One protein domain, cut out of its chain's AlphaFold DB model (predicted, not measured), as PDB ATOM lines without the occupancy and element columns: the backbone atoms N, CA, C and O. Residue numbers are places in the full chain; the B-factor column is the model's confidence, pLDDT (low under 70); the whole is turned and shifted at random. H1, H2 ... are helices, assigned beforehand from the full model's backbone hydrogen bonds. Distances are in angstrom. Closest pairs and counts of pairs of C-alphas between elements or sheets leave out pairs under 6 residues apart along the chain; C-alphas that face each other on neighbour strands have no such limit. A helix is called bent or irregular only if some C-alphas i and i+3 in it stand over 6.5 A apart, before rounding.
ATOM      1  N   TRP A   5      70.078  80.520  72.678       51.22
ATOM      2  CA  TRP A   5      69.367  81.800  72.693       51.22
ATOM      3  C   TRP A   5      68.406  81.996  73.873       51.22
ATOM      4  O   TRP A   5      68.130  83.132  74.235       51.22
ATOM      5  N   HIS A   6      67.935  80.911  74.490       64.81
ATOM      6  CA  HIS A   6      67.059  80.943  75.667       64.81
ATOM      7  C   HIS A   6      67.804  80.535  76.948       64.81
ATOM      8  O   HIS A   6      67.187  80.129  77.934       64.81
ATOM      9  N   SER A   7      69.144  80.591  76.956       60.69
ATOM     10  CA  SER A   7      69.935  80.162  78.115       60.69
ATOM     11  C   SER A   7      69.594  80.968  79.368       60.69
ATOM     12  O   SER A   7      69.498  80.380  80.442       60.69
ATOM     13  N   GLU A   8      69.317  82.264  79.209       67.38
ATOM     14  CA  GLU A   8      68.980  83.203  80.288       67.38
ATOM     15  C   GLU A   8      67.481  83.233  80.651       67.38
ATOM     16  O   GLU A   8      67.074  83.898  81.603       67.38
ATOM     17  N   GLU A   9      66.632  82.497  79.932       66.88
ATOM     18  CA  GLU A   9      65.189  82.546  80.159       66.88
ATOM     19  C   GLU A   9      64.812  81.822  81.464       66.88
ATOM     20  O   GLU A   9      65.137  80.646  81.677       66.88
ATOM     21  N   GLY A  10      64.145  82.540  82.371       66.50
ATOM     22  CA  GLY A  10      63.712  82.012  83.668       66.50
ATOM     23  C   GLY A  10      64.807  81.905  84.738       66.50
ATOM     24  O   GLY A  10      64.554  81.314  85.787       66.50
ATOM     25  N   VAL A  11      66.000  82.467  84.513       69.88
ATOM     26  CA  VAL A  11      67.047  82.601  85.543       69.88
ATOM     27  C   VAL A  11      67.192  84.051  86.008       69.88
ATOM     28  O   VAL A  11      66.807  84.985  85.305       69.88
ATOM     29  N   LYS A  12      67.727  84.259  87.218       71.94
ATOM     30  CA  LYS A  12      67.970  85.617  87.725       71.94
ATOM     31  C   LYS A  12      69.104  86.274  86.918       71.94
ATOM     32  O   LYS A  12      70.069  85.580  86.594       71.94
ATOM     33  N   PRO A  13      69.034  87.590  86.630       65.25
ATOM     34  CA  PRO A  13      70.077  88.279  85.873       65.25
ATOM     35  C   PRO A  13      71.438  88.203  86.574       65.25
ATOM     36  O   PRO A  13      71.513  88.097  87.805       65.25
ATOM     37  N   ALA A  14      72.516  88.291  85.793       58.44
ATOM     38  CA  ALA A  14      73.882  88.223  86.305       58.44
ATOM     39  C   ALA A  14      74.105  89.234  87.450       58.44
ATOM     40  O   ALA A  14      73.830  90.424  87.308       58.44
ATOM     41  N   GLY A  15      74.577  88.746  88.602       58.94
ATOM     42  CA  GLY A  15      74.835  89.557  89.800       58.94
ATOM     43  C   GLY A  15      73.669  89.694  90.790       58.94
ATOM     44  O   GLY A  15      73.898  90.130  91.913       58.94
ATOM     45  N   LEU A  16      72.444  89.280  90.437       60.50
ATOM     46  CA  LEU A  16      71.281  89.270  91.350       60.50
ATOM     47  C   LEU A  16      71.058  87.919  92.048       60.50
ATOM     48  O   LEU A  16      70.172  87.777  92.894       60.50
ATOM     49  N   ASP A  17      71.867  86.922  91.698       66.81
ATOM     50  CA  ASP A  17      71.927  85.634  92.372       66.81
ATOM     51  C   ASP A  17      73.282  85.472  93.080       66.81
ATOM     52  O   ASP A  17      74.267  85.108  92.431       66.81
ATOM     53  N   PRO A  18      73.358  85.717  94.403       57.91
ATOM     54  CA  PRO A  18      74.610  85.622  95.153       57.91
ATOM     55  C   PRO A  18      75.130  84.182  95.269       57.91
ATOM     56  O   PRO A  18      76.253  83.976  95.718       57.91
ATOM     57  N   THR A  19      74.331  83.182  94.877       71.12
ATOM     58  CA  THR A  19      74.722  81.766  94.916       71.12
ATOM     59  C   THR A  19      75.458  81.309  93.657       71.12
ATOM     60  O   THR A  19      76.044  80.230  93.654       71.12
ATOM     61  N   GLY A  20      75.411  82.095  92.574       64.88
ATOM     62  CA  GLY A  20      75.968  81.717  91.272       64.88
ATOM     63  C   GLY A  20      75.195  80.611  90.532       64.88
ATOM     64  O   GLY A  20      75.573  80.261  89.416       64.88
ATOM     65  N   GLY A  21      74.100  80.086  91.098       68.44
ATOM     66  CA  GLY A  21      73.323  78.987  90.510       68.44
ATOM     67  C   GLY A  21      72.687  79.346  89.167       68.44
ATOM     68  O   GLY A  21      72.711  78.549  88.232       68.44
ATOM     69  N   SER A  22      72.196  80.578  89.036       68.06
ATOM     70  CA  SER A  22      71.669  81.102  87.772       68.06
ATOM     71  C   SER A  22      72.742  81.104  86.677       68.06
ATOM     72  O   SER A  22      72.498  80.591  85.590       68.06
ATOM     73  N   ALA A  23      73.959  81.574  86.977       66.19
ATOM     74  CA  ALA A  23      75.069  81.601  86.021       66.19
ATOM     75  C   ALA A  23      75.529  80.190  85.607       66.19
ATOM     76  O   ALA A  23      75.767  79.943  84.425       66.19
ATOM     77  N   ALA A  24      75.589  79.248  86.552       64.56
ATOM     78  CA  ALA A  24      75.920  77.853  86.263       64.56
ATOM     79  C   ALA A  24      74.882  77.190  85.340       64.56
ATOM     80  O   ALA A  24      75.236  76.465  84.414       64.56
ATOM     81  N   LEU A  25      73.598  77.489  85.547       70.00
ATOM     82  CA  LEU A  25      72.505  76.944  84.748       70.00
ATOM     83  C   LEU A  25      72.462  77.542  83.330       70.00
ATOM     84  O   LEU A  25      72.188  76.826  82.366       70.00
ATOM     85  N   VAL A  26      72.793  78.830  83.179       69.69
ATOM     86  CA  VAL A  26      73.017  79.455  81.861       69.69
ATOM     87  C   VAL A  26      74.177  78.770  81.139       69.69
ATOM     88  O   VAL A  26      74.014  78.356  79.990       69.69
ATOM     89  N   GLN A  27      75.316  78.589  81.814       70.12
ATOM     90  CA  GLN A  27      76.504  77.949  81.244       70.12
ATOM     91  C   GLN A  27      76.218  76.509  80.797       70.12
ATOM     92  O   GLN A  27      76.566  76.114  79.684       70.12
ATOM     93  N   GLU A  28      75.500  75.739  81.608       69.75
ATOM     94  CA  GLU A  28      75.109  74.376  81.264       69.75
ATOM     95  C   GLU A  28      74.194  74.331  80.026       69.75
ATOM     96  O   GLU A  28      74.361  73.484  79.142       69.75
ATOM     97  N   ARG A  29      73.228  75.253  79.928       76.81
ATOM     98  CA  ARG A  29      72.353  75.369  78.750       76.81
ATOM     99  C   ARG A  29      73.152  75.725  77.500       76.81
ATOM    100  O   ARG A  29      72.904  75.136  76.446       76.81
ATOM    101  N   ILE A  30      74.128  76.622  77.623       70.81
ATOM    102  CA  ILE A  30      75.049  76.980  76.539       70.81
ATOM    103  C   ILE A  30      75.855  75.753  76.101       70.81
ATOM    104  O   ILE A  30      75.910  75.459  74.910       70.81
ATOM    105  N   GLU A  31      76.411  74.976  77.029       71.38
ATOM    106  CA  GLU A  31      77.198  73.777  76.711       71.38
ATOM    107  C   GLU A  31      76.364  72.650  76.094       71.38
ATOM    108  O   GLU A  31      76.814  71.952  75.179       71.38
ATOM    109  N   ARG A  32      75.130  72.450  76.567       69.62
ATOM    110  CA  ARG A  32      74.188  71.497  75.961       69.62
ATOM    111  C   ARG A  32      73.829  71.922  74.539       69.62
ATOM    112  O   ARG A  32      73.866  71.087  73.633       69.62
ATOM    113  N   ALA A  33      73.539  73.203  74.326       71.12
ATOM    114  CA  ALA A  33      73.263  73.742  73.003       71.12
ATOM    115  C   ALA A  33      74.494  73.660  72.082       71.12
ATOM    116  O   ALA A  33      74.354  73.277  70.924       71.12
ATOM    117  N   ALA A  34      75.698  73.922  72.596       71.75
ATOM    118  CA  ALA A  34      76.950  73.779  71.857       71.75
ATOM    119  C   ALA A  34      77.187  72.328  71.421       71.75
ATOM    120  O   ALA A  34      77.534  72.081  70.269       71.75
ATOM    121  N   ARG A  35      76.923  71.348  72.297       72.25
ATOM    122  CA  ARG A  35      77.004  69.919  71.950       72.25
ATOM    123  C   ARG A  35      75.957  69.506  70.919       72.25
ATOM    124  O   ARG A  35      76.267  68.729  70.022       72.25
ATOM    125  N   GLN A  36      74.731  70.017  71.017       73.06
ATOM    126  CA  GLN A  36      73.702  69.771  70.003       73.06
ATOM    127  C   GLN A  36      74.074  70.391  68.655       73.06
ATOM    128  O   GLN A  36      73.915  69.741  67.625       73.06
ATOM    129  N   LEU A  37      74.629  71.604  68.660       72.38
ATOM    130  CA  LEU A  37      75.146  72.253  67.462       72.38
ATOM    131  C   LEU A  37      76.304  71.446  66.870       72.38
ATOM    132  O   LEU A  37      76.298  71.201  65.671       72.38
ATOM    133  N   ALA A  38      77.235  70.960  67.693       71.88
ATOM    134  CA  ALA A  38      78.332  70.104  67.248       71.88
ATOM    135  C   ALA A  38      77.822  68.808  66.597       71.88
ATOM    136  O   ALA A  38      78.266  68.471  65.505       71.88
ATOM    137  N   ARG A  39      76.825  68.137  67.194       69.88
ATOM    138  CA  ARG A  39      76.172  66.956  66.592       69.88
ATOM    139  C   ARG A  39      75.453  67.293  65.284       69.88
ATOM    140  O   ARG A  39      75.503  66.518  64.336       69.88
ATOM    141  N   GLY A  40      74.805  68.455  65.206       73.88
ATOM    142  CA  GLY A  40      74.189  68.941  63.971       73.88
ATOM    143  C   GLY A  40      75.220  69.225  62.874       73.88
ATOM    144  O   GLY A  40      75.002  68.868  61.719       73.88
ATOM    145  N   GLN A  41      76.366  69.813  63.228       76.06
ATOM    146  CA  GLN A  41      77.488  70.024  62.309       76.06
ATOM    147  C   GLN A  41      78.098  68.694  61.863       76.06
ATOM    148  O   GLN A  41      78.382  68.529  60.684       76.06
ATOM    149  N   GLU A  42      78.233  67.721  62.763       79.25
ATOM    150  CA  GLU A  42      78.675  66.367  62.427       79.25
ATOM    151  C   GLU A  42      77.731  65.711  61.411       79.25
ATOM    152  O   GLU A  42      78.182  65.228  60.375       79.25
ATOM    153  N   GLN A  43      76.415  65.778  61.638       76.00
ATOM    154  CA  GLN A  43      75.416  65.284  60.687       76.00
ATOM    155  C   GLN A  43      75.475  66.020  59.345       76.00
ATOM    156  O   GLN A  43      75.386  65.384  58.297       76.00
ATOM    157  N   LEU A  44      75.651  67.344  59.349       77.75
ATOM    158  CA  LEU A  44      75.797  68.133  58.127       77.75
ATOM    159  C   LEU A  44      77.051  67.724  57.343       77.75
ATOM    160  O   LEU A  44      76.984  67.555  56.128       77.75
ATOM    161  N   VAL A  45      78.178  67.530  58.032       87.56
ATOM    162  CA  VAL A  45      79.434  67.061  57.434       87.56
ATOM    163  C   VAL A  45      79.265  65.652  56.878       87.56
ATOM    164  O   VAL A  45      79.668  65.405  55.744       87.56
ATOM    165  N   LEU A  46      78.620  64.744  57.614       82.94
ATOM    166  CA  LEU A  46      78.319  63.395  57.134       82.94
ATOM    167  C   LEU A  46      77.424  63.425  55.896       82.94
ATOM    168  O   LEU A  46      77.715  62.727  54.929       82.94
ATOM    169  N   LEU A  47      76.382  64.258  55.876       83.12
ATOM    170  CA  LEU A  47      75.509  64.425  54.710       83.12
ATOM    171  C   LEU A  47      76.268  65.000  53.513       83.12
ATOM    172  O   LEU A  47      76.079  64.535  52.391       83.12
ATOM    173  N   LEU A  48      77.151  65.973  53.741       86.44
ATOM    174  CA  LEU A  48      77.985  66.559  52.697       86.44
ATOM    175  C   LEU A  48      78.968  65.531  52.124       86.44
ATOM    176  O   LEU A  48      79.047  65.375  50.908       86.44
ATOM    177  N   LEU A  49      79.681  64.797  52.981       89.38
ATOM    178  CA  LEU A  49      80.593  63.730  52.562       89.38
ATOM    179  C   LEU A  49      79.840  62.609  51.843       89.38
ATOM    180  O   LEU A  49      80.292  62.146  50.802       89.38
ATOM    181  N   THR A  50      78.659  62.235  52.332       84.50
ATOM    182  CA  THR A  50      77.767  61.275  51.673       84.50
ATOM    183  C   THR A  50      77.334  61.776  50.296       84.50
ATOM    184  O   THR A  50      77.363  61.014  49.332       84.50
ATOM    185  N   ALA A  51      76.985  63.058  50.147       83.75
ATOM    186  CA  ALA A  51      76.639  63.649  48.855       83.75
ATOM    187  C   ALA A  51      77.837  63.671  47.894       83.75
ATOM    188  O   ALA A  51      77.667  63.380  46.710       83.75
ATOM    189  N   ILE A  52      79.044  63.949  48.397       87.31
ATOM    190  CA  ILE A  52      80.295  63.895  47.629       87.31
ATOM    191  C   ILE A  52      80.579  62.464  47.168       87.31
ATOM    192  O   ILE A  52      80.768  62.233  45.976       87.31
ATOM    193  N   VAL A  53      80.557  61.489  48.079       85.94
ATOM    194  CA  VAL A  53      80.751  60.066  47.757       85.94
ATOM    195  C   VAL A  53      79.695  59.609  46.760       85.94
ATOM    196  O   VAL A  53      80.025  58.969  45.763       85.94
ATOM    197  N   THR A  54      78.440  60.006  46.960       81.75
ATOM    198  CA  THR A  54      77.356  59.744  46.012       81.75
ATOM    199  C   THR A  54      77.671  60.364  44.654       81.75
ATOM    200  O   THR A  54      77.559  59.676  43.653       81.75
ATOM    201  N   TYR A  55      78.115  61.619  44.571       83.81
ATOM    202  CA  TYR A  55      78.495  62.263  43.307       83.81
ATOM    203  C   TYR A  55      79.632  61.524  42.585       83.81
ATOM    204  O   TYR A  55      79.537  61.269  41.381       83.81
ATOM    205  N   LEU A  56      80.667  61.117  43.323       83.12
ATOM    206  CA  LEU A  56      81.796  60.353  42.790       83.12
ATOM    207  C   LEU A  56      81.345  58.975  42.266       83.12
ATOM    208  O   LEU A  56      81.752  58.564  41.177       83.12
ATOM    209  N   THR A  57      80.443  58.303  42.990       77.19
ATOM    210  CA  THR A  57      79.970  56.936  42.694       77.19
ATOM    211  C   THR A  57      78.758  56.861  41.760       77.19
ATOM    212  O   THR A  57      78.543  55.822  41.143       77.19
ATOM    213  N   ARG A  58      77.976  57.935  41.561       69.38
ATOM    214  CA  ARG A  58      76.690  57.918  40.815       69.38
ATOM    215  C   ARG A  58      76.802  57.444  39.365       69.38
ATOM    216  O   ARG A  58      75.813  56.985  38.794       69.38
ATOM    217  N   GLY A  59      77.990  57.510  38.765       56.50
ATOM    218  CA  GLY A  59      78.249  56.910  37.452       56.50
ATOM    219  C   GLY A  59      78.245  55.379  37.436       56.50
ATOM    220  O   GLY A  59      78.139  54.812  36.357       56.50
ATOM    221  N   GLN A  60      78.310  54.706  38.590       53.03
ATOM    222  CA  GLN A  60      78.193  53.246  38.682       53.03
ATOM    223  C   GLN A  60      76.743  52.757  38.536       53.03
ATOM    224  O   GLN A  60      76.533  51.614  38.153       53.03
ATOM    225  N   VAL A  61      75.738  53.603  38.806       51.75
ATOM    226  CA  VAL A  61      74.340  53.141  38.969       51.75
ATOM    227  C   VAL A  61      73.459  53.414  37.742       51.75
ATOM    228  O   VAL A  61      72.476  52.716  37.520       51.75
ATOM    229  N   LYS A  62      73.793  54.402  36.899       46.19
ATOM    230  CA  LYS A  62      73.011  54.703  35.677       46.19
ATOM    231  C   LYS A  62      73.493  53.990  34.409       46.19
ATOM    232  O   LYS A  62      72.825  54.091  33.385       46.19
ATOM    233  N   SER A  71      85.707  58.747  34.658       70.81
ATOM    234  CA  SER A  71      86.298  57.990  35.763       70.81
ATOM    235  C   SER A  71      86.056  58.734  37.081       70.81
ATOM    236  O   SER A  71      85.970  59.965  37.101       70.81
ATOM    237  N   ILE A  72      85.997  58.000  38.196       73.88
ATOM    238  CA  ILE A  72      85.979  58.581  39.551       73.88
ATOM    239  C   ILE A  72      87.091  59.635  39.687       73.88
ATOM    240  O   ILE A  72      86.848  60.715  40.215       73.88
ATOM    241  N   ALA A  73      88.255  59.382  39.078       76.88
ATOM    242  CA  ALA A  73      89.377  60.316  39.031       76.88
ATOM    243  C   ALA A  73      89.046  61.638  38.308       76.88
ATOM    244  O   ALA A  73      89.422  62.710  38.775       76.88
ATOM    245  N   THR A  74      88.310  61.593  37.193       80.44
ATOM    246  CA  THR A  74      87.894  62.793  36.447       80.44
ATOM    247  C   THR A  74      86.903  63.629  37.257       80.44
ATOM    248  O   THR A  74      87.026  64.851  37.316       80.44
ATOM    249  N   ARG A  75      85.947  62.979  37.935       82.81
ATOM    250  CA  ARG A  75      84.971  63.669  38.799       82.81
ATOM    251  C   ARG A  75      85.611  64.222  40.065       82.81
ATOM    252  O   ARG A  75      85.235  65.305  40.495       82.81
ATOM    253  N   SER A  76      86.602  63.522  40.611       82.25
ATOM    254  CA  SER A  76      87.427  64.017  41.711       82.25
ATOM    255  C   SER A  76      88.189  65.275  41.323       82.25
ATOM    256  O   SER A  76      88.095  66.285  42.013       82.25
ATOM    257  N   ALA A  77      88.876  65.253  40.175       83.00
ATOM    258  CA  ALA A  77      89.613  66.409  39.672       83.00
ATOM    259  C   ALA A  77      88.687  67.610  39.421       83.00
ATOM    260  O   ALA A  77      89.021  68.736  39.786       83.00
ATOM    261  N   LYS A  78      87.492  67.368  38.865       86.19
ATOM    262  CA  LYS A  78      86.466  68.402  38.681       86.19
ATOM    263  C   LYS A  78      85.976  68.973  40.014       86.19
ATOM    264  O   LYS A  78      85.971  70.186  40.184       86.19
ATOM    265  N   LEU A  79      85.629  68.114  40.974       84.31
ATOM    266  CA  LEU A  79      85.197  68.531  42.308       84.31
ATOM    267  C   LEU A  79      86.281  69.361  43.013       84.31
ATOM    268  O   LEU A  79      85.984  70.392  43.604       84.31
ATOM    269  N   GLN A  80      87.545  68.950  42.914       83.12
ATOM    270  CA  GLN A  80      88.674  69.696  43.472       83.12
ATOM    271  C   GLN A  80      88.836  71.080  42.832       83.12
ATOM    272  O   GLN A  80      89.157  72.031  43.541       83.12
ATOM    273  N   ALA A  81      88.607  71.203  41.519       84.38
ATOM    274  CA  ALA A  81      88.686  72.477  40.808       84.38
ATOM    275  C   ALA A  81      87.539  73.438  41.173       84.38
ATOM    276  O   ALA A  81      87.737  74.651  41.177       84.38
ATOM    277  N   GLU A  82      86.355  72.907  41.493       83.69
ATOM    278  CA  GLU A  82      85.171  73.694  41.867       83.69
ATOM    279  C   GLU A  82      85.160  74.101  43.356       83.69
ATOM    280  O   GLU A  82      84.496  75.071  43.730       83.69
ATOM    281  N   ILE A  83      85.910  73.410  44.225       82.31
ATOM    282  CA  ILE A  83      86.012  73.749  45.653       82.31
ATOM    283  C   ILE A  83      86.945  74.953  45.856       82.31
ATOM    284  O   ILE A  83      88.155  74.884  45.651       82.31
ATOM    285  N   SER A  84      86.396  76.049  46.385       80.69
ATOM    286  CA  SER A  84      87.158  77.266  46.703       80.69
ATOM    287  C   SER A  84      88.178  77.081  47.839       80.69
ATOM    288  O   SER A  84      89.206  77.761  47.881       80.69
ATOM    289  N   ASN A  85      87.934  76.143  48.761       86.44
ATOM    290  CA  ASN A  85      88.837  75.843  49.871       86.44
ATOM    291  C   ASN A  85      89.931  74.835  49.462       86.44
ATOM    292  O   ASN A  85      89.727  73.619  49.482       86.44
ATOM    293  N   LYS A  86      91.136  75.346  49.180       84.31
ATOM    294  CA  LYS A  86      92.301  74.537  48.771       84.31
ATOM    295  C   LYS A  86      92.732  73.487  49.805       84.31
ATOM    296  O   LYS A  86      93.214  72.423  49.420       84.31
ATOM    297  N   GLN A  87      92.571  73.758  51.104       82.75
ATOM    298  CA  GLN A  87      92.939  72.805  52.160       82.75
ATOM    299  C   GLN A  87      91.985  71.609  52.177       82.75
ATOM    300  O   GLN A  87      92.437  70.465  52.240       82.75
ATOM    301  N   LEU A  88      90.680  71.871  52.057       81.75
ATOM    302  CA  LEU A  88      89.660  70.830  51.953       81.75
ATOM    303  C   LEU A  88      89.849  70.002  50.679       81.75
ATOM    304  O   LEU A  88      89.846  68.777  50.752       81.75
ATOM    305  N   ALA A  89      90.081  70.654  49.537       84.12
ATOM    306  CA  ALA A  89      90.344  69.968  48.273       84.12
ATOM    307  C   ALA A  89      91.564  69.033  48.376       84.12
ATOM    308  O   ALA A  89      91.488  67.862  48.007       84.12
ATOM    309  N   GLY A  90      92.667  69.512  48.967       85.44
ATOM    310  CA  GLY A  90      93.859  68.695  49.201       85.44
ATOM    311  C   GLY A  90      93.639  67.554  50.203       85.44
ATOM    312  O   GLY A  90      94.223  66.481  50.053       85.44
ATOM    313  N   TRP A  91      92.800  67.752  51.223       89.50
ATOM    314  CA  TRP A  91      92.428  66.688  52.157       89.50
ATOM    315  C   TRP A  91      91.548  65.622  51.494       89.50
ATOM    316  O   TRP A  91      91.822  64.434  51.667       89.50
ATOM    317  N   LEU A  92      90.550  66.027  50.703       86.69
ATOM    318  CA  LEU A  92      89.672  65.123  49.957       86.69
ATOM    319  C   LEU A  92      90.480  64.247  48.997       86.69
ATOM    320  O   LEU A  92      90.314  63.032  49.012       86.69
ATOM    321  N   ALA A  93      91.425  64.835  48.258       84.75
ATOM    322  CA  ALA A  93      92.297  64.104  47.337       84.75
ATOM    323  C   ALA A  93      93.074  62.968  48.029       84.75
ATOM    324  O   ALA A  93      93.191  61.866  47.498       84.75
ATOM    325  N   ARG A  94      93.580  63.214  49.245       90.06
ATOM    326  CA  ARG A  94      94.329  62.213  50.023       90.06
ATOM    327  C   ARG A  94      93.444  61.129  50.642       90.06
ATOM    328  O   ARG A  94      93.946  60.049  50.942       90.06
ATOM    329  N   ASN A  95      92.162  61.416  50.875       90.25
ATOM    330  CA  ASN A  95      91.247  60.529  51.604       90.25
ATOM    331  C   ASN A  95      90.151  59.903  50.730       90.25
ATOM    332  O   ASN A  95      89.377  59.096  51.235       90.25
ATOM    333  N   GLU A  96      90.106  60.212  49.435       87.06
ATOM    334  CA  GLU A  96      89.089  59.734  48.494       87.06
ATOM    335  C   GLU A  96      88.842  58.224  48.580       87.06
ATOM    336  O   GLU A  96      87.711  57.796  48.786       87.06
ATOM    337  N   GLN A  97      89.896  57.411  48.485       86.25
ATOM    338  CA  GLN A  97      89.763  55.950  48.506       86.25
ATOM    339  C   GLN A  97      89.146  55.441  49.816       86.25
ATOM    340  O   GLN A  97      88.351  54.505  49.807       86.25
ATOM    341  N   LYS A  98      89.458  56.091  50.946       87.94
ATOM    342  CA  LYS A  98      88.879  55.752  52.253       87.94
ATOM    343  C   LYS A  98      87.404  56.143  52.323       87.94
ATOM    344  O   LYS A  98      86.595  55.350  52.785       87.94
ATOM    345  N   LEU A  99      87.052  57.324  51.810       88.25
ATOM    346  CA  LEU A  99      85.664  57.794  51.750       88.25
ATOM    347  C   LEU A  99      84.791  56.881  50.877       88.25
ATOM    348  O   LEU A  99      83.654  56.595  51.233       88.25
ATOM    349  N   LEU A 100      85.327  56.381  49.761       84.88
ATOM    350  CA  LEU A 100      84.628  55.429  48.891       84.88
ATOM    351  C   LEU A 100      84.477  54.038  49.535       84.88
ATOM    352  O   LEU A 100      83.520  53.315  49.237       84.88
ATOM    353  N   ALA A 101      85.413  53.644  50.400       86.56
ATOM    354  CA  ALA A 101      85.386  52.367  51.112       86.56
ATOM    355  C   ALA A 101      84.425  52.358  52.316       86.56
ATOM    356  O   ALA A 101      83.952  51.284  52.680       86.56
ATOM    357  N   GLU A 102      84.116  53.522  52.894       87.38
ATOM    358  CA  GLU A 102      83.324  53.659  54.121       87.38
ATOM    359  C   GLU A 102      81.848  53.248  53.924       87.38
ATOM    360  O   GLU A 102      81.118  53.915  53.181       87.38
ATOM    361  N   PRO A 103      81.359  52.186  54.597       81.94
ATOM    362  CA  PRO A 103      79.977  51.730  54.459       81.94
ATOM    363  C   PRO A 103      78.939  52.768  54.897       81.94
ATOM    364  O   PRO A 103      77.880  52.853  54.278       81.94
ATOM    365  N   ALA A 104      79.243  53.586  55.912       81.25
ATOM    366  CA  ALA A 104      78.320  54.603  56.424       81.25
ATOM    367  C   ALA A 104      78.010  55.728  55.416       81.25
ATOM    368  O   ALA A 104      76.985  56.396  55.541       81.25
ATOM    369  N   LEU A 105      78.867  55.932  54.406       81.44
ATOM    370  CA  LEU A 105      78.707  56.967  53.375       81.44
ATOM    371  C   LEU A 105      78.005  56.453  52.104       81.44
ATOM    372  O   LEU A 105      77.788  57.218  51.162       81.44
ATOM    373  N   ARG A 106      77.658  55.159  52.042       72.00
ATOM    374  CA  ARG A 106      77.015  54.538  50.876       72.00
ATOM    375  C   ARG A 106      75.496  54.575  51.020       72.00
ATOM    376  O   ARG A 106      74.903  53.804  51.767       72.00
TER     377      ARG A 106
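AT A GLANCE: This is residues 5 to 62 and 71 to 106 of the 294 residues of an uncharacterized protein of Pseudomonas sp. ANT_J12 (UniProt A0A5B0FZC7). One long helix, H1, makes a rod, and near its last residues a small helical hairpin of H2 and H3 packs on it as a head. At the rod's other end, residues 5 to 20, with no named element, form a loop that leads into H1. The printed part has 94 residues with three named helices, in the order H1, H2, H3, and no named strand; the class is all helix. The whole is extended, with a radius of gyration of the C-alphas of 21.6 A and spans of 66 by 26 by 19 A.

IN THESE COORDINATES: Find C-alpha 21 at (73.323, 78.987, 90.510); from there H1, residues 21 to 60, runs 58.1 A to C-alpha 60 at (78.193, 53.246, 38.682). It is irregular, with C-alphas 56 and 59 7.3 A apart, and has a kink of 31 degrees near residue 54. H2 holds residues 72 to 82, 15.3 A long. H3, residues 86 to 101, runs 23.3 A to C-alpha 101 at (85.386, 52.367, 51.112); it is irregular, with C-alphas 94 and 97 7.9 A apart, and has a kink of 60 degrees near residue 95.

HOW THE PARTS SIT: Look at residues 56 to 57, with which alone H1 touches H2: the closest C-alphas, of Leu 56 and Ile 72, are 5.6 A apart. The two run opposite ways at a steep tilt of 50 degrees. H1 touches H3 with residues 49 to 57 alone, and H3 touches H1 with residues 99 to 100 alone; the closest C-alphas, of Val 53 and Leu 100, are 6.1 A apart. They run the same way at a tilt of 69 degrees, only just steep. H2 and H3 form a helical hairpin, touching at a shallow tilt of 25 degrees, opposite ways; H3 touches H2 with residues 89 to 93 alone, and the closest C-alphas, of Gln 80 and Ala 89, are 5.1 A apart. Every O i to N i+4 pair is within hydrogen-bond range in H2, 34 of 36 in H1 and 10 of 12 in H3.

THE WHOLE: The C-alphas of Pro 18 and Lys 62, the two farthest apart, are 67.1 A apart. Residues 63 to 70 are not printed, and C-alphas 62 and 71 stand 13.7 A apart across this cut, in the link from H1 to H2; the link from H2 to H3 is tight. Residues 34 to 45, which belong to H1, and residues 82 to 87 stand free. In this model the mean pLDDT of the printed part is 75.8, and 27 residues are under 70, among them 5 to 11, 13 to 18, 20 to 24 and 58 to 62.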